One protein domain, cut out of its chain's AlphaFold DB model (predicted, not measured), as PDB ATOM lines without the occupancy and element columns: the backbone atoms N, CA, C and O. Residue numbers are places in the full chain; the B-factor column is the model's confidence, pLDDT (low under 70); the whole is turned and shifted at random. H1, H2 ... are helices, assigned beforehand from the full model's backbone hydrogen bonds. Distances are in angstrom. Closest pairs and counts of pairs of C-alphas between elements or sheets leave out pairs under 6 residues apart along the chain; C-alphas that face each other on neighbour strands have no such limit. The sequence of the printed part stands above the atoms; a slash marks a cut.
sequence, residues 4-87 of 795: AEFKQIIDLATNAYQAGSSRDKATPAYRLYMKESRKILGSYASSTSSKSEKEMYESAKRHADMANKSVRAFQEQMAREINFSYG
ATOM      1  N   ALA A   4      27.706 -23.375 -57.140       84.44
ATOM      2  CA  ALA A   4      26.585 -23.693 -56.249       84.44
ATOM      3  C   ALA A   4      26.941 -24.771 -55.206       84.44
ATOM      4  O   ALA A   4      26.575 -24.649 -54.040       84.44
ATOM      5  N   GLU A   5      27.700 -25.794 -55.605       87.31
ATOM      6  CA  GLU A   5      28.161 -26.867 -54.712       87.31
ATOM      7  C   GLU A   5      29.241 -26.353 -53.752       87.31
ATOM      8  O   GLU A   5      29.222 -26.694 -52.572       87.31
ATOM      9  N   PHE A   6      30.123 -25.465 -54.224       90.31
ATOM     10  CA  PHE A   6      31.111 -24.771 -53.392       90.31
ATOM     11  C   PHE A   6      30.446 -23.958 -52.270       90.31
ATOM     12  O   PHE A   6      30.786 -24.138 -51.099       90.31
ATOM     13  N   LYS A   7      29.444 -23.126 -52.594       88.12
ATOM     14  CA  LYS A   7      28.675 -22.391 -51.574       88.12
ATOM     15  C   LYS A   7      27.940 -23.323 -50.622       88.12
ATOM     16  O   LYS A   7      28.007 -23.125 -49.413       88.12
ATOM     17  N   GLN A   8      27.314 -24.375 -51.146       90.56
ATOM     18  CA  GLN A   8      26.608 -25.352 -50.323       90.56
ATOM     19  C   GLN A   8      27.536 -26.038 -49.307       90.56
ATOM     20  O   GLN A   8      27.147 -26.218 -48.154       90.56
ATOM     21  N   ILE A   9      28.767 -26.390 -49.696       87.56
ATOM     22  CA  ILE A   9      29.760 -26.961 -48.775       87.56
ATOM     23  C   ILE A   9      30.134 -25.948 -47.688       87.56
ATOM     24  O   ILE A   9      30.181 -26.309 -46.513       87.56
ATOM     25  N   ILE A  10      30.366 -24.684 -48.051       89.38
ATOM     26  CA  ILE A  10      30.702 -23.634 -47.081       89.38
ATOM     27  C   ILE A  10      29.555 -23.404 -46.095       89.38
ATOM     28  O   ILE A  10      29.802 -23.293 -44.892       89.38
ATOM     29  N   ASP A  11      28.311 -23.390 -46.563       88.06
ATOM     30  CA  ASP A  11      27.132 -23.243 -45.707       88.06
ATOM     31  C   ASP A  11      26.970 -24.444 -44.765       88.06
ATOM     32  O   ASP A  11      26.751 -24.270 -43.566       88.06
ATOM     33  N   LEU A  12      27.141 -25.673 -45.265       85.44
ATOM     34  CA  LEU A  12      27.106 -26.890 -44.445       85.44
ATOM     35  C   LEU A  12      28.221 -26.895 -43.391       85.44
ATOM     36  O   LEU A  12      27.952 -27.163 -42.219       85.44
ATOM     37  N   ALA A  13      29.448 -26.539 -43.770       84.25
ATOM     38  CA  ALA A  13      30.572 -26.417 -42.848       84.25
ATOM     39  C   ALA A  13      30.325 -25.313 -41.805       84.25
ATOM     40  O   ALA A  13      30.609 -25.496 -40.624       84.25
ATOM     41  N   THR A  14      29.732 -24.189 -42.209       86.25
ATOM     42  CA  THR A  14      29.384 -23.083 -41.307       86.25
ATOM     43  C   THR A  14      28.324 -23.500 -40.294       86.25
ATOM     44  O   THR A  14      28.465 -23.246 -39.095       86.25
ATOM     45  N   ASN A  15      27.285 -24.197 -40.748       83.38
ATOM     46  CA  ASN A  15      26.237 -24.728 -39.882       83.38
ATOM     47  C   ASN A  15      26.791 -25.788 -38.917       83.38
ATOM     48  O   ASN A  15      26.423 -25.809 -37.740       83.38
ATOM     49  N   ALA A  16      27.729 -26.627 -39.371       80.25
ATOM     50  CA  ALA A  16      28.462 -27.549 -38.508       80.25
ATOM     51  C   ALA A  16      29.294 -26.799 -37.450       80.25
ATOM     52  O   ALA A  16      29.219 -27.135 -36.266       80.25
ATOM     53  N   TYR A  17      30.018 -25.748 -37.844       82.62
ATOM     54  CA  TYR A  17      30.806 -24.902 -36.941       82.62
ATOM     55  C   TYR A  17      29.943 -24.277 -35.847       82.62
ATOM     56  O   TYR A  17      30.246 -24.394 -34.656       82.62
ATOM     57  N   GLN A  18      28.806 -23.705 -36.232       80.75
ATOM     58  CA  GLN A  18      27.854 -23.120 -35.295       80.75
ATOM     59  C   GLN A  18      27.250 -24.179 -34.360       80.75
ATOM     60  O   GLN A  18      27.229 -23.971 -33.144       80.75
ATOM     61  N   ALA A  19      26.845 -25.342 -34.882       76.81
ATOM     62  CA  ALA A  19      26.288 -26.439 -34.085       76.81
ATOM     63  C   ALA A  19      27.301 -27.045 -33.090       76.81
ATOM     64  O   ALA A  19      26.929 -27.420 -31.973       76.81
ATOM     65  N   GLY A  20      28.579 -27.123 -33.477       71.38
ATOM     66  CA  GLY A  20      29.677 -27.666 -32.670       71.38
ATOM     67  C   GLY A  20      30.298 -26.683 -31.669       71.38
ATOM     68  O   GLY A  20      31.107 -27.095 -30.841       71.38
ATOM     69  N   SER A  21      29.934 -25.397 -31.724       63.56
ATOM     70  CA  SER A  21      30.391 -24.371 -30.771       63.56
ATOM     71  C   SER A  21      29.695 -24.450 -29.400       63.56
ATOM     72  O   SER A  21      30.172 -23.868 -28.419       63.56
ATOM     73  N   SER A  22      28.587 -25.196 -29.311       53.88
ATOM     74  CA  SER A  22      27.948 -25.569 -28.047       53.88
ATOM     75  C   SER A  22      28.788 -26.640 -27.332       53.88
ATOM     76  O   SER A  22      29.411 -27.473 -27.980       53.88
ATOM     77  N   ARG A  23      28.871 -26.603 -25.992       48.66
ATOM     78  CA  ARG A  23      29.823 -27.401 -25.180       48.66
ATOM     79  C   ARG A  23      29.769 -28.930 -25.383       48.66
ATOM     80  O   ARG A  23      30.704 -29.598 -24.950       48.66
ATOM     81  N   ASP A  24      28.761 -29.468 -26.067       47.75
ATOM     82  CA  ASP A  24      28.672 -30.883 -26.431       47.75
ATOM     83  C   ASP A  24      29.152 -31.135 -27.865       47.75
ATOM     84  O   ASP A  24      28.464 -30.856 -28.850       47.75
ATOM     85  N   LYS A  25      30.334 -31.750 -27.990       50.69
ATOM     86  CA  LYS A  25      31.030 -32.036 -29.260       50.69
ATOM     87  C   LYS A  25      30.340 -33.076 -30.169       50.69
ATOM     88  O   LYS A  25      30.989 -33.642 -31.047       50.69
ATOM     89  N   ALA A  26      29.051 -33.368 -29.990       58.81
ATOM     90  CA  ALA A  26      28.383 -34.444 -30.726       58.81
ATOM     91  C   ALA A  26      26.877 -34.238 -30.953       58.81
ATOM     92  O   ALA A  26      26.131 -35.226 -30.979       58.81
ATOM     93  N   THR A  27      26.421 -32.998 -31.156       74.62
ATOM     94  CA  THR A  27      25.018 -32.758 -31.528       74.62
ATOM     95  C   THR A  27      24.672 -33.509 -32.831       74.62
ATOM     96  O   THR A  27      25.492 -33.562 -33.756       74.62
ATOM     97  N   PRO A  28      23.480 -34.128 -32.941       80.44
ATOM     98  CA  PRO A  28      23.041 -34.789 -34.175       80.44
ATOM     99  C   PRO A  28      23.114 -33.871 -35.404       80.44
ATOM    100  O   PRO A  28      23.471 -34.328 -36.487       80.44
ATOM    101  N   ALA A  29      22.873 -32.568 -35.211       69.81
ATOM    102  CA  ALA A  29      22.992 -31.539 -36.242       69.81
ATOM    103  C   ALA A  29      24.423 -31.417 -36.797       69.81
ATOM    104  O   ALA A  29      24.604 -31.459 -38.011       69.81
ATOM    105  N   TYR A  30      25.449 -31.366 -35.935       80.88
ATOM    106  CA  TYR A  30      26.851 -31.354 -36.376       80.88
ATOM    107  C   TYR A  30      27.183 -32.575 -37.246       80.88
ATOM    108  O   TYR A  30      27.772 -32.443 -38.319       80.88
ATOM    109  N   ARG A  31      26.760 -33.773 -36.815       81.56
ATOM    110  CA  ARG A  31      27.004 -35.014 -37.569       81.56
ATOM    111  C   ARG A  31      26.289 -35.017 -38.917       81.56
ATOM    112  O   ARG A  31      26.858 -35.515 -39.882       81.56
ATOM    113  N   LEU A  32      25.075 -34.473 -38.977       86.56
ATOM    114  CA  LEU A  32      24.297 -34.369 -40.208       86.56
ATOM    115  C   LEU A  32      24.975 -33.433 -41.216       86.56
ATOM    116  O   LEU A  32      25.238 -33.852 -42.339       86.56
ATOM    117  N   TYR A  33      25.330 -32.212 -40.805       82.69
ATOM    118  CA  TYR A  33      25.966 -31.239 -41.698       82.69
ATOM    119  C   TYR A  33      27.327 -31.721 -42.215       82.69
ATOM    120  O   TYR A  33      27.588 -31.642 -43.413       82.69
ATOM    121  N   MET A  34      28.151 -32.318 -41.346       83.38
ATOM    122  CA  MET A  34      29.428 -32.913 -41.762       83.38
ATOM    123  C   MET A  34      29.248 -34.136 -42.672       83.38
ATOM    124  O   MET A  34      30.108 -34.415 -43.501       83.38
ATOM    125  N   LYS A  35      28.157 -34.900 -42.530       88.50
ATOM    126  CA  LYS A  35      27.864 -36.039 -43.413       88.50
ATOM    127  C   LYS A  35      27.451 -35.573 -44.810       88.50
ATOM    128  O   LYS A  35      27.906 -36.157 -45.789       88.50
ATOM    129  N   GLU A  36      26.616 -34.542 -44.905       86.88
ATOM    130  CA  GLU A  36      26.201 -33.985 -46.198       86.88
ATOM    131  C   GLU A  36      27.362 -33.275 -46.906       86.88
ATOM    132  O   GLU A  36      27.556 -33.477 -48.102       86.88
ATOM    133  N   SER A  37      28.201 -32.544 -46.166       83.19
ATOM    134  CA  SER A  37      29.431 -31.947 -46.709       83.19
ATOM    135  C   SER A  37      30.366 -33.020 -47.297       83.19
ATOM    136  O   SER A  37      30.746 -32.922 -48.467       83.19
ATOM    137  N   ARG A  38      30.597 -34.131 -46.572       83.62
ATOM    138  CA  ARG A  38      31.332 -35.313 -47.080       83.62
ATOM    139  C   ARG A  38      30.762 -35.900 -48.343       83.62
ATOM    140  O   ARG A  38      31.516 -36.349 -49.199       83.62
ATOM    141  N   LYS A  39      29.439 -35.964 -48.448       86.88
ATOM    142  CA  LYS A  39      28.783 -36.538 -49.619       86.88
ATOM    143  C   LYS A  39      29.095 -35.715 -50.870       86.88
ATOM    144  O   LYS A  39      29.400 -36.303 -51.903       86.88
ATOM    145  N   ILE A  40      29.066 -34.386 -50.759       84.00
ATOM    146  CA  ILE A  40      29.380 -33.476 -51.869       84.00
ATOM    147  C   ILE A  40      30.884 -33.505 -52.168       84.00
ATOM    148  O   ILE A  40      31.279 -33.698 -53.312       84.00
ATOM    149  N   LEU A  41      31.747 -33.382 -51.158       81.94
ATOM    150  CA  LEU A  41      33.203 -33.406 -51.356       81.94
ATOM    151  C   LEU A  41      33.707 -34.760 -51.878       81.94
ATOM    152  O   LEU A  41      34.615 -34.808 -52.709       81.94
ATOM    153  N   GLY A  42      33.077 -35.856 -51.454       81.62
ATOM    154  CA  GLY A  42      33.377 -37.215 -51.896       81.62
ATOM    155  C   GLY A  42      33.112 -37.445 -53.383       81.62
ATOM    156  O   GLY A  42      33.836 -38.223 -53.997       81.62
ATOM    157  N   SER A  43      32.160 -36.729 -53.999       84.31
ATOM    158  CA  SER A  43      31.968 -36.800 -55.457       84.31
ATOM    159  C   SER A  43      33.071 -36.103 -56.266       84.31
ATOM    160  O   SER A  43      33.136 -36.300 -57.475       84.31
ATOM    161  N   TYR A  44      33.950 -35.324 -55.618       77.88
ATOM    162  CA  TYR A  44      35.099 -34.648 -56.243       77.88
ATOM    163  C   TYR A  44      36.450 -35.245 -55.852       77.88
ATOM    164  O   TYR A  44      37.483 -34.757 -56.306       77.88
ATOM    165  N   ALA A  45      36.471 -36.274 -55.003       70.81
ATOM    166  CA  ALA A  45      37.702 -36.920 -54.580       70.81
ATOM    167  C   ALA A  45      38.277 -37.781 -55.720       70.81
ATOM    168  O   ALA A  45      38.058 -38.989 -55.779       70.81
ATOM    169  N   SER A  46      39.035 -37.165 -56.630       59.47
ATOM    170  CA  SER A  46      40.092 -37.875 -57.354       59.47
ATOM    171  C   SER A  46      41.231 -38.198 -56.379       59.47
ATOM    172  O   SER A  46      41.366 -37.557 -55.335       59.47
ATOM    173  N   SER A  47      42.071 -39.182 -56.701       53.25
ATOM    174  CA  SER A  47      43.170 -39.703 -55.866       53.25
ATOM    175  C   SER A  47      44.302 -38.705 -55.533       53.25
ATOM    176  O   SER A  47      45.412 -39.122 -55.222       53.25
ATOM    177  N   THR A  48      44.060 -37.397 -55.626       54.09
ATOM    178  CA  THR A  48      45.066 -36.325 -55.574       54.09
ATOM    179  C   THR A  48      44.761 -35.208 -54.570       54.09
ATOM    180  O   THR A  48      45.559 -34.284 -54.447       54.09
ATOM    181  N   SER A  49      43.660 -35.271 -53.812       65.06
ATOM    182  CA  SER A  49      43.405 -34.280 -52.754       65.06
ATOM    183  C   SER A  49      44.422 -34.446 -51.612       65.06
ATOM    184  O   SER A  49      44.476 -35.503 -50.981       65.06
ATOM    185  N   SER A  50      45.189 -33.397 -51.316       66.56
ATOM    186  CA  SER A  50      46.255 -33.404 -50.301       66.56
ATOM    187  C   SER A  50      45.764 -33.317 -48.849       66.56
ATOM    188  O   SER A  50      46.551 -33.563 -47.938       66.56
ATOM    189  N   LYS A  51      44.486 -32.975 -48.616       79.25
ATOM    190  CA  LYS A  51      43.882 -32.859 -47.277       79.25
ATOM    191  C   LYS A  51      42.494 -33.485 -47.236       79.25
ATOM    192  O   LYS A  51      41.661 -33.247 -48.103       79.25
ATOM    193  N   SER A  52      42.212 -34.228 -46.175       83.56
ATOM    194  CA  SER A  52      40.864 -34.697 -45.864       83.56
ATOM    195  C   SER A  52      39.945 -33.535 -45.465       83.56
ATOM    196  O   SER A  52      40.379 -32.524 -44.911       83.56
ATOM    197  N   GLU A  53      38.633 -33.688 -45.657       79.38
ATOM    198  CA  GLU A  53      37.645 -32.689 -45.213       79.38
ATOM    199  C   GLU A  53      37.743 -32.363 -43.725       79.38
ATOM    200  O   GLU A  53      37.560 -31.217 -43.320       79.38
ATOM    201  N   LYS A  54      38.057 -33.364 -42.900       82.38
ATOM    202  CA  LYS A  54      38.243 -33.154 -41.467       82.38
ATOM    203  C   LYS A  54      39.406 -32.194 -41.201       82.38
ATOM    204  O   LYS A  54      39.296 -31.355 -40.316       82.38
ATOM    205  N   GLU A  55      40.489 -32.284 -41.969       85.38
ATOM    206  CA  GLU A  55      41.640 -31.384 -41.843       85.38
ATOM    207  C   GLU A  55      41.323 -29.973 -42.342       85.38
ATOM    208  O   GLU A  55      41.689 -29.009 -41.671       85.38
ATOM    209  N   MET A  56      40.591 -29.845 -43.456       82.75
ATOM    210  CA  MET A  56      40.110 -28.548 -43.954       82.75
ATOM    211  C   MET A  56      39.210 -27.854 -42.919       82.75
ATOM    212  O   MET A  56      39.436 -26.696 -42.567       82.75
ATOM    213  N   TYR A  57      38.252 -28.590 -42.352       84.75
ATOM    214  CA  TYR A  57      37.339 -28.086 -41.327       84.75
ATOM    215  C   TYR A  57      38.063 -27.690 -40.031       84.75
ATOM    216  O   TYR A  57      37.823 -26.609 -39.498       84.75
ATOM    217  N   GLU A  58      38.973 -28.523 -39.514       82.69
ATOM    218  CA  GLU A  58      39.738 -28.202 -38.297       82.69
ATOM    219  C   GLU A  58      40.753 -27.065 -38.527       82.69
ATOM    220  O   GLU A  58      41.085 -26.330 -37.596       82.69
ATOM    221  N   SER A  59      41.244 -26.876 -39.757       81.12
ATOM    222  CA  SER A  59      42.032 -25.697 -40.146       81.12
ATOM    223  C   SER A  59      41.178 -24.425 -40.098       81.12
ATOM    224  O   SER A  59      41.509 -23.481 -39.376       81.12
ATOM    225  N   ALA A  60      40.019 -24.436 -40.767       72.88
ATOM    226  CA  ALA A  60      39.071 -23.322 -40.774       72.88
ATOM    227  C   ALA A  60      38.567 -22.970 -39.370       72.88
ATOM    228  O   ALA A  60      38.504 -21.798 -38.999       72.88
ATOM    229  N   LYS A  61      38.286 -23.985 -38.552       79.31
ATOM    230  CA  LYS A  61      37.876 -23.831 -37.159       79.31
ATOM    231  C   LYS A  61      38.959 -23.177 -36.308       79.31
ATOM    232  O   LYS A  61      38.656 -22.227 -35.598       79.31
ATOM    233  N   ARG A  62      40.211 -23.641 -36.393       74.81
ATOM    234  CA  ARG A  62      41.336 -23.018 -35.674       74.81
ATOM    235  C   ARG A  62      41.497 -21.554 -36.070       74.81
ATOM    236  O   ARG A  62      41.674 -20.713 -35.197       74.81
ATOM    237  N   HIS A  63      41.376 -21.244 -37.360       65.50
ATOM    238  CA  HIS A  63      41.437 -19.868 -37.851       65.50
ATOM    239  C   HIS A  63      40.288 -19.007 -37.307       65.50
ATOM    240  O   HIS A  63      40.513 -17.898 -36.831       65.50
ATOM    241  N   ALA A  64      39.069 -19.545 -37.289       66.50
ATOM    242  CA  ALA A  64      37.908 -18.878 -36.714       66.50
ATOM    243  C   ALA A  64      38.034 -18.671 -35.199       66.50
ATOM    244  O   ALA A  64      37.690 -17.603 -34.701       66.50
ATOM    245  N   ASP A  65      38.549 -19.659 -34.465       68.38
ATOM    246  CA  ASP A  65      38.754 -19.584 -33.018       68.38
ATOM    247  C   ASP A  65      39.837 -18.548 -32.659       68.38
ATOM    248  O   ASP A  65      39.654 -17.794 -31.704       68.38
ATOM    249  N   MET A  66      40.899 -18.428 -33.471       55.97
ATOM    250  CA  MET A  66      41.877 -17.331 -33.377       55.97
ATOM    251  C   MET A  66      41.253 -15.968 -33.714       55.97
ATOM    252  O   MET A  66      41.570 -14.968 -33.078       55.97
ATOM    253  N   ALA A  67      40.292 -15.934 -34.640       51.59
ATOM    254  CA  ALA A  67      39.482 -14.760 -34.969       51.59
ATOM    255  C   ALA A  67      38.248 -14.594 -34.048       51.59
ATOM    256  O   ALA A  67      37.198 -14.114 -34.484       51.59
ATOM    257  N   ASN A  68      38.353 -15.019 -32.781       68.62
ATOM    258  CA  ASN A  68      37.316 -14.907 -31.748       68.62
ATOM    259  C   ASN A  68      35.939 -15.468 -32.160       68.62
ATOM    260  O   ASN A  68      34.888 -14.875 -31.913       68.62
ATOM    261  N   LYS A  69      35.948 -16.637 -32.800       72.50
ATOM    262  CA  LYS A  69      34.771 -17.364 -33.296       72.50
ATOM    263  C   LYS A  69      33.994 -16.657 -34.410       72.50
ATOM    264  O   LYS A  69      32.774 -16.811 -34.524       72.50
ATOM    265  N   SER A  70      34.685 -15.880 -35.243       77.88
ATOM    266  CA  SER A  70      34.081 -15.233 -36.410       77.88
ATOM    267  C   SER A  70      33.606 -16.264 -37.439       77.88
ATOM    268  O   SER A  70      34.396 -17.003 -38.027       77.88
ATOM    269  N   VAL A  71      32.294 -16.268 -37.703       76.25
ATOM    270  CA  VAL A  71      31.666 -17.100 -38.745       76.25
ATOM    271  C   VAL A  71      32.222 -16.768 -40.129       76.25
ATOM    272  O   VAL A  71      32.475 -17.670 -40.920       76.25
ATOM    273  N   ARG A  72      32.460 -15.485 -40.417       79.00
ATOM    274  CA  ARG A  72      32.995 -15.060 -41.714       79.00
ATOM    275  C   ARG A  72      34.448 -15.507 -41.895       79.00
ATOM    276  O   ARG A  72      34.782 -16.028 -42.950       79.00
ATOM    277  N   ALA A  73      35.273 -15.410 -40.850       71.44
ATOM    278  CA  ALA A  73      36.652 -15.908 -40.895       71.44
ATOM    279  C   ALA A  73      36.702 -17.434 -41.099       71.44
ATOM    280  O   ALA A  73      37.560 -17.935 -41.825       71.44
ATOM    281  N   PHE A  74      35.753 -18.172 -40.504       85.81
ATOM    282  CA  PHE A  74      35.567 -19.597 -40.778       85.81
ATOM    283  C   PHE A  74      35.239 -19.844 -42.257       85.81
ATOM    284  O   PHE A  74      35.896 -20.659 -42.898       85.81
ATOM    285  N   GLN A  75      34.249 -19.129 -42.805       86.19
ATOM    286  CA  GLN A  75      33.823 -19.255 -44.202       86.19
ATOM    287  C   GLN A  75      34.963 -18.964 -45.181       86.19
ATOM    288  O   GLN A  75      35.186 -19.741 -46.104       86.19
ATOM    289  N   GLU A  76      35.709 -17.881 -44.960       83.12
ATOM    290  CA  GLU A  76      36.845 -17.479 -45.793       83.12
ATOM    291  C   GLU A  76      37.981 -18.498 -45.736       83.12
ATOM    292  O   GLU A  76      38.539 -18.867 -46.771       83.12
ATOM    293  N   GLN A  77      38.306 -19.015 -44.548       89.00
ATOM    294  CA  GLN A  77      39.322 -20.054 -44.439       89.00
ATOM    295  C   GLN A  77      38.860 -21.370 -45.067       89.00
ATOM    296  O   GLN A  77      39.639 -22.007 -45.768       89.00
ATOM    297  N   MET A  78      37.598 -21.760 -44.880       90.06
ATOM    298  CA  MET A  78      37.039 -22.961 -45.500       90.06
ATOM    299  C   MET A  78      37.038 -22.846 -47.032       90.06
ATOM    300  O   MET A  78      37.435 -23.786 -47.715       90.06
ATOM    301  N   ALA A  79      36.671 -21.681 -47.572       89.38
ATOM    302  CA  ALA A  79      36.756 -21.370 -48.997       89.38
ATOM    303  C   ALA A  79      38.188 -21.530 -49.529       89.38
ATOM    304  O   ALA A  79      38.394 -22.179 -50.554       89.38
ATOM    305  N   ARG A  80      39.181 -20.984 -48.810       88.38
ATOM    306  CA  ARG A  80      40.606 -21.117 -49.157       88.38
ATOM    307  C   ARG A  80      41.066 -22.572 -49.161       88.38
ATOM    308  O   ARG A  80      41.718 -22.986 -50.113       88.38
ATOM    309  N   GLU A  81      40.705 -23.348 -48.141       89.50
ATOM    310  CA  GLU A  81      41.076 -24.766 -48.042       89.50
ATOM    311  C   GLU A  81      40.436 -25.602 -49.163       89.50
ATOM    312  O   GLU A  81      41.129 -26.388 -49.802       89.50
ATOM    313  N   ILE A  82      39.153 -25.384 -49.478       87.56
ATOM    314  CA  ILE A  82      38.476 -26.079 -50.587       87.56
ATOM    315  C   ILE A  82      39.114 -25.711 -51.933       87.56
ATOM    316  O   ILE A  82      39.406 -26.590 -52.744       87.56
ATOM    317  N   ASN A  83      39.360 -24.423 -52.180       89.00
ATOM    318  CA  ASN A  83      40.010 -23.970 -53.410       89.00
ATOM    319  C   ASN A  83      41.406 -24.578 -53.572       89.00
ATOM    320  O   ASN A  83      41.732 -25.084 -54.644       89.00
ATOM    321  N   PHE A  84      42.193 -24.605 -52.495       87.88
ATOM    322  CA  PHE A  84      43.524 -25.201 -52.485       87.88
ATOM    323  C   PHE A  84      43.485 -26.717 -52.733       87.88
ATOM    324  O   PHE A  84      44.192 -27.217 -53.604       87.88
ATOM    325  N   SER A  85      42.638 -27.456 -52.012       85.19
ATOM    326  CA  SER A  85      42.585 -28.923 -52.093       85.19
ATOM    327  C   SER A  85      42.007 -29.459 -53.405       85.19
ATOM    328  O   SER A  85      42.316 -30.592 -53.770       85.19
ATOM    329  N   TYR A  86      41.203 -28.667 -54.120       84.44
ATOM    330  CA  TYR A  86      40.556 -29.077 -55.374       84.44
ATOM    331  C   TYR A  86      40.995 -28.259 -56.601       84.44
ATOM    332  O   TYR A  86      40.367 -28.370 -57.659       84.44
ATOM    333  N   GLY A  87      42.036 -27.427 -56.474       84.81
ATOM    334  CA  GLY A  87      42.550 -26.591 -57.565       84.81
ATOM    335  C   GLY A  87      41.481 -25.682 -58.182       84.81
ATOM    336  O   GLY A  87      41.359 -25.613 -59.401       84.81
TER     337      GLY A  87
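What this domain is: This is residues 4 to 87 of the 795 residues of the protein "Ubiquinone biosynthesis hydroxylase, UbiH/UbiF/VisC/COQ6 family" of Legionella massiliensis (UniProt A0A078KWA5). Two helical hairpins, H1 with H2 and H3 with H4, are packed together through H1 and H4, which stand at a steep tilt to each other. H2 is on one side of this pair and H3 is next to H4, with the H2 to H3 link, residues 43 to 52, joining the two hairpins. The printed part has 84 residues with four named helices, in the order H1, H2, H3, H4, and no named strand; its class is all helix. It is compact, with a radius of gyration of the C-alphas of 12.1 A and spans of 36 by 26 by 22 A.

How they stand to each other: H1, residues 4 to 20, and H2, residues 28 to 42, form a helical hairpin: they touch, with the C-alphas of Ala 16 and Tyr 30 closest at 4.6 A, and run opposite ways at a shallow tilt of 27 degrees. H3, residues 53 to 66, is close to H2 but not clearly touching; the closest C-alphas are those of Arg 38 and Glu 53, 7.1 A apart. H3 is also close to H1 but not clearly touching, with the C-alphas of Ala 13 and Tyr 57 closest at 7.1 A and a steep tilt of 60 degrees. H4, residues 71 to 86, forms a second helical hairpin with H3: they touch, with the C-alphas of Ala 64 and Phe 74 closest at 4.7 A, and run opposite ways at a shallow tilt of 34 degrees, only just short of steep. H4 touches H1 as well, where the C-alphas of Ile 10 and Gln 75 are closest at 6.1 A; they run opposite ways at a steep tilt of 49 degrees. H2 and H4 are apart. Of these 3 touching pairs 2 are at a shallow tilt, so the packing is mostly aligned, but only just. In H1, H2, H3 and H4 every O i to N i+4 pair is within hydrogen-bond range.

Where its parts are: H1 begins at C-alpha 4, at (26.585, -23.693, -56.249), and is 24.1 A from first to last C-alpha. H2 measures 20.7 A and starts at C-alpha 28, at (23.041, -34.789, -34.175). H3 measures 19.8 A. H4 measures 22.3 A and ends at C-alpha 86, at (40.556, -29.077, -55.374).

The domain as a whole: The two C-alphas farthest apart are those of Arg 23 and Ser 47, at 35.7 A. The printed part has no cut. The link from H3 to H4 is tight, those from H1 to H2 and from H2 to H3 are short, and no link is long. The mean pLDDT of the printed part is 78.0; it is under 70 at residues 21 to 26, 29, 46 to 50 and 63 to 68 of this model.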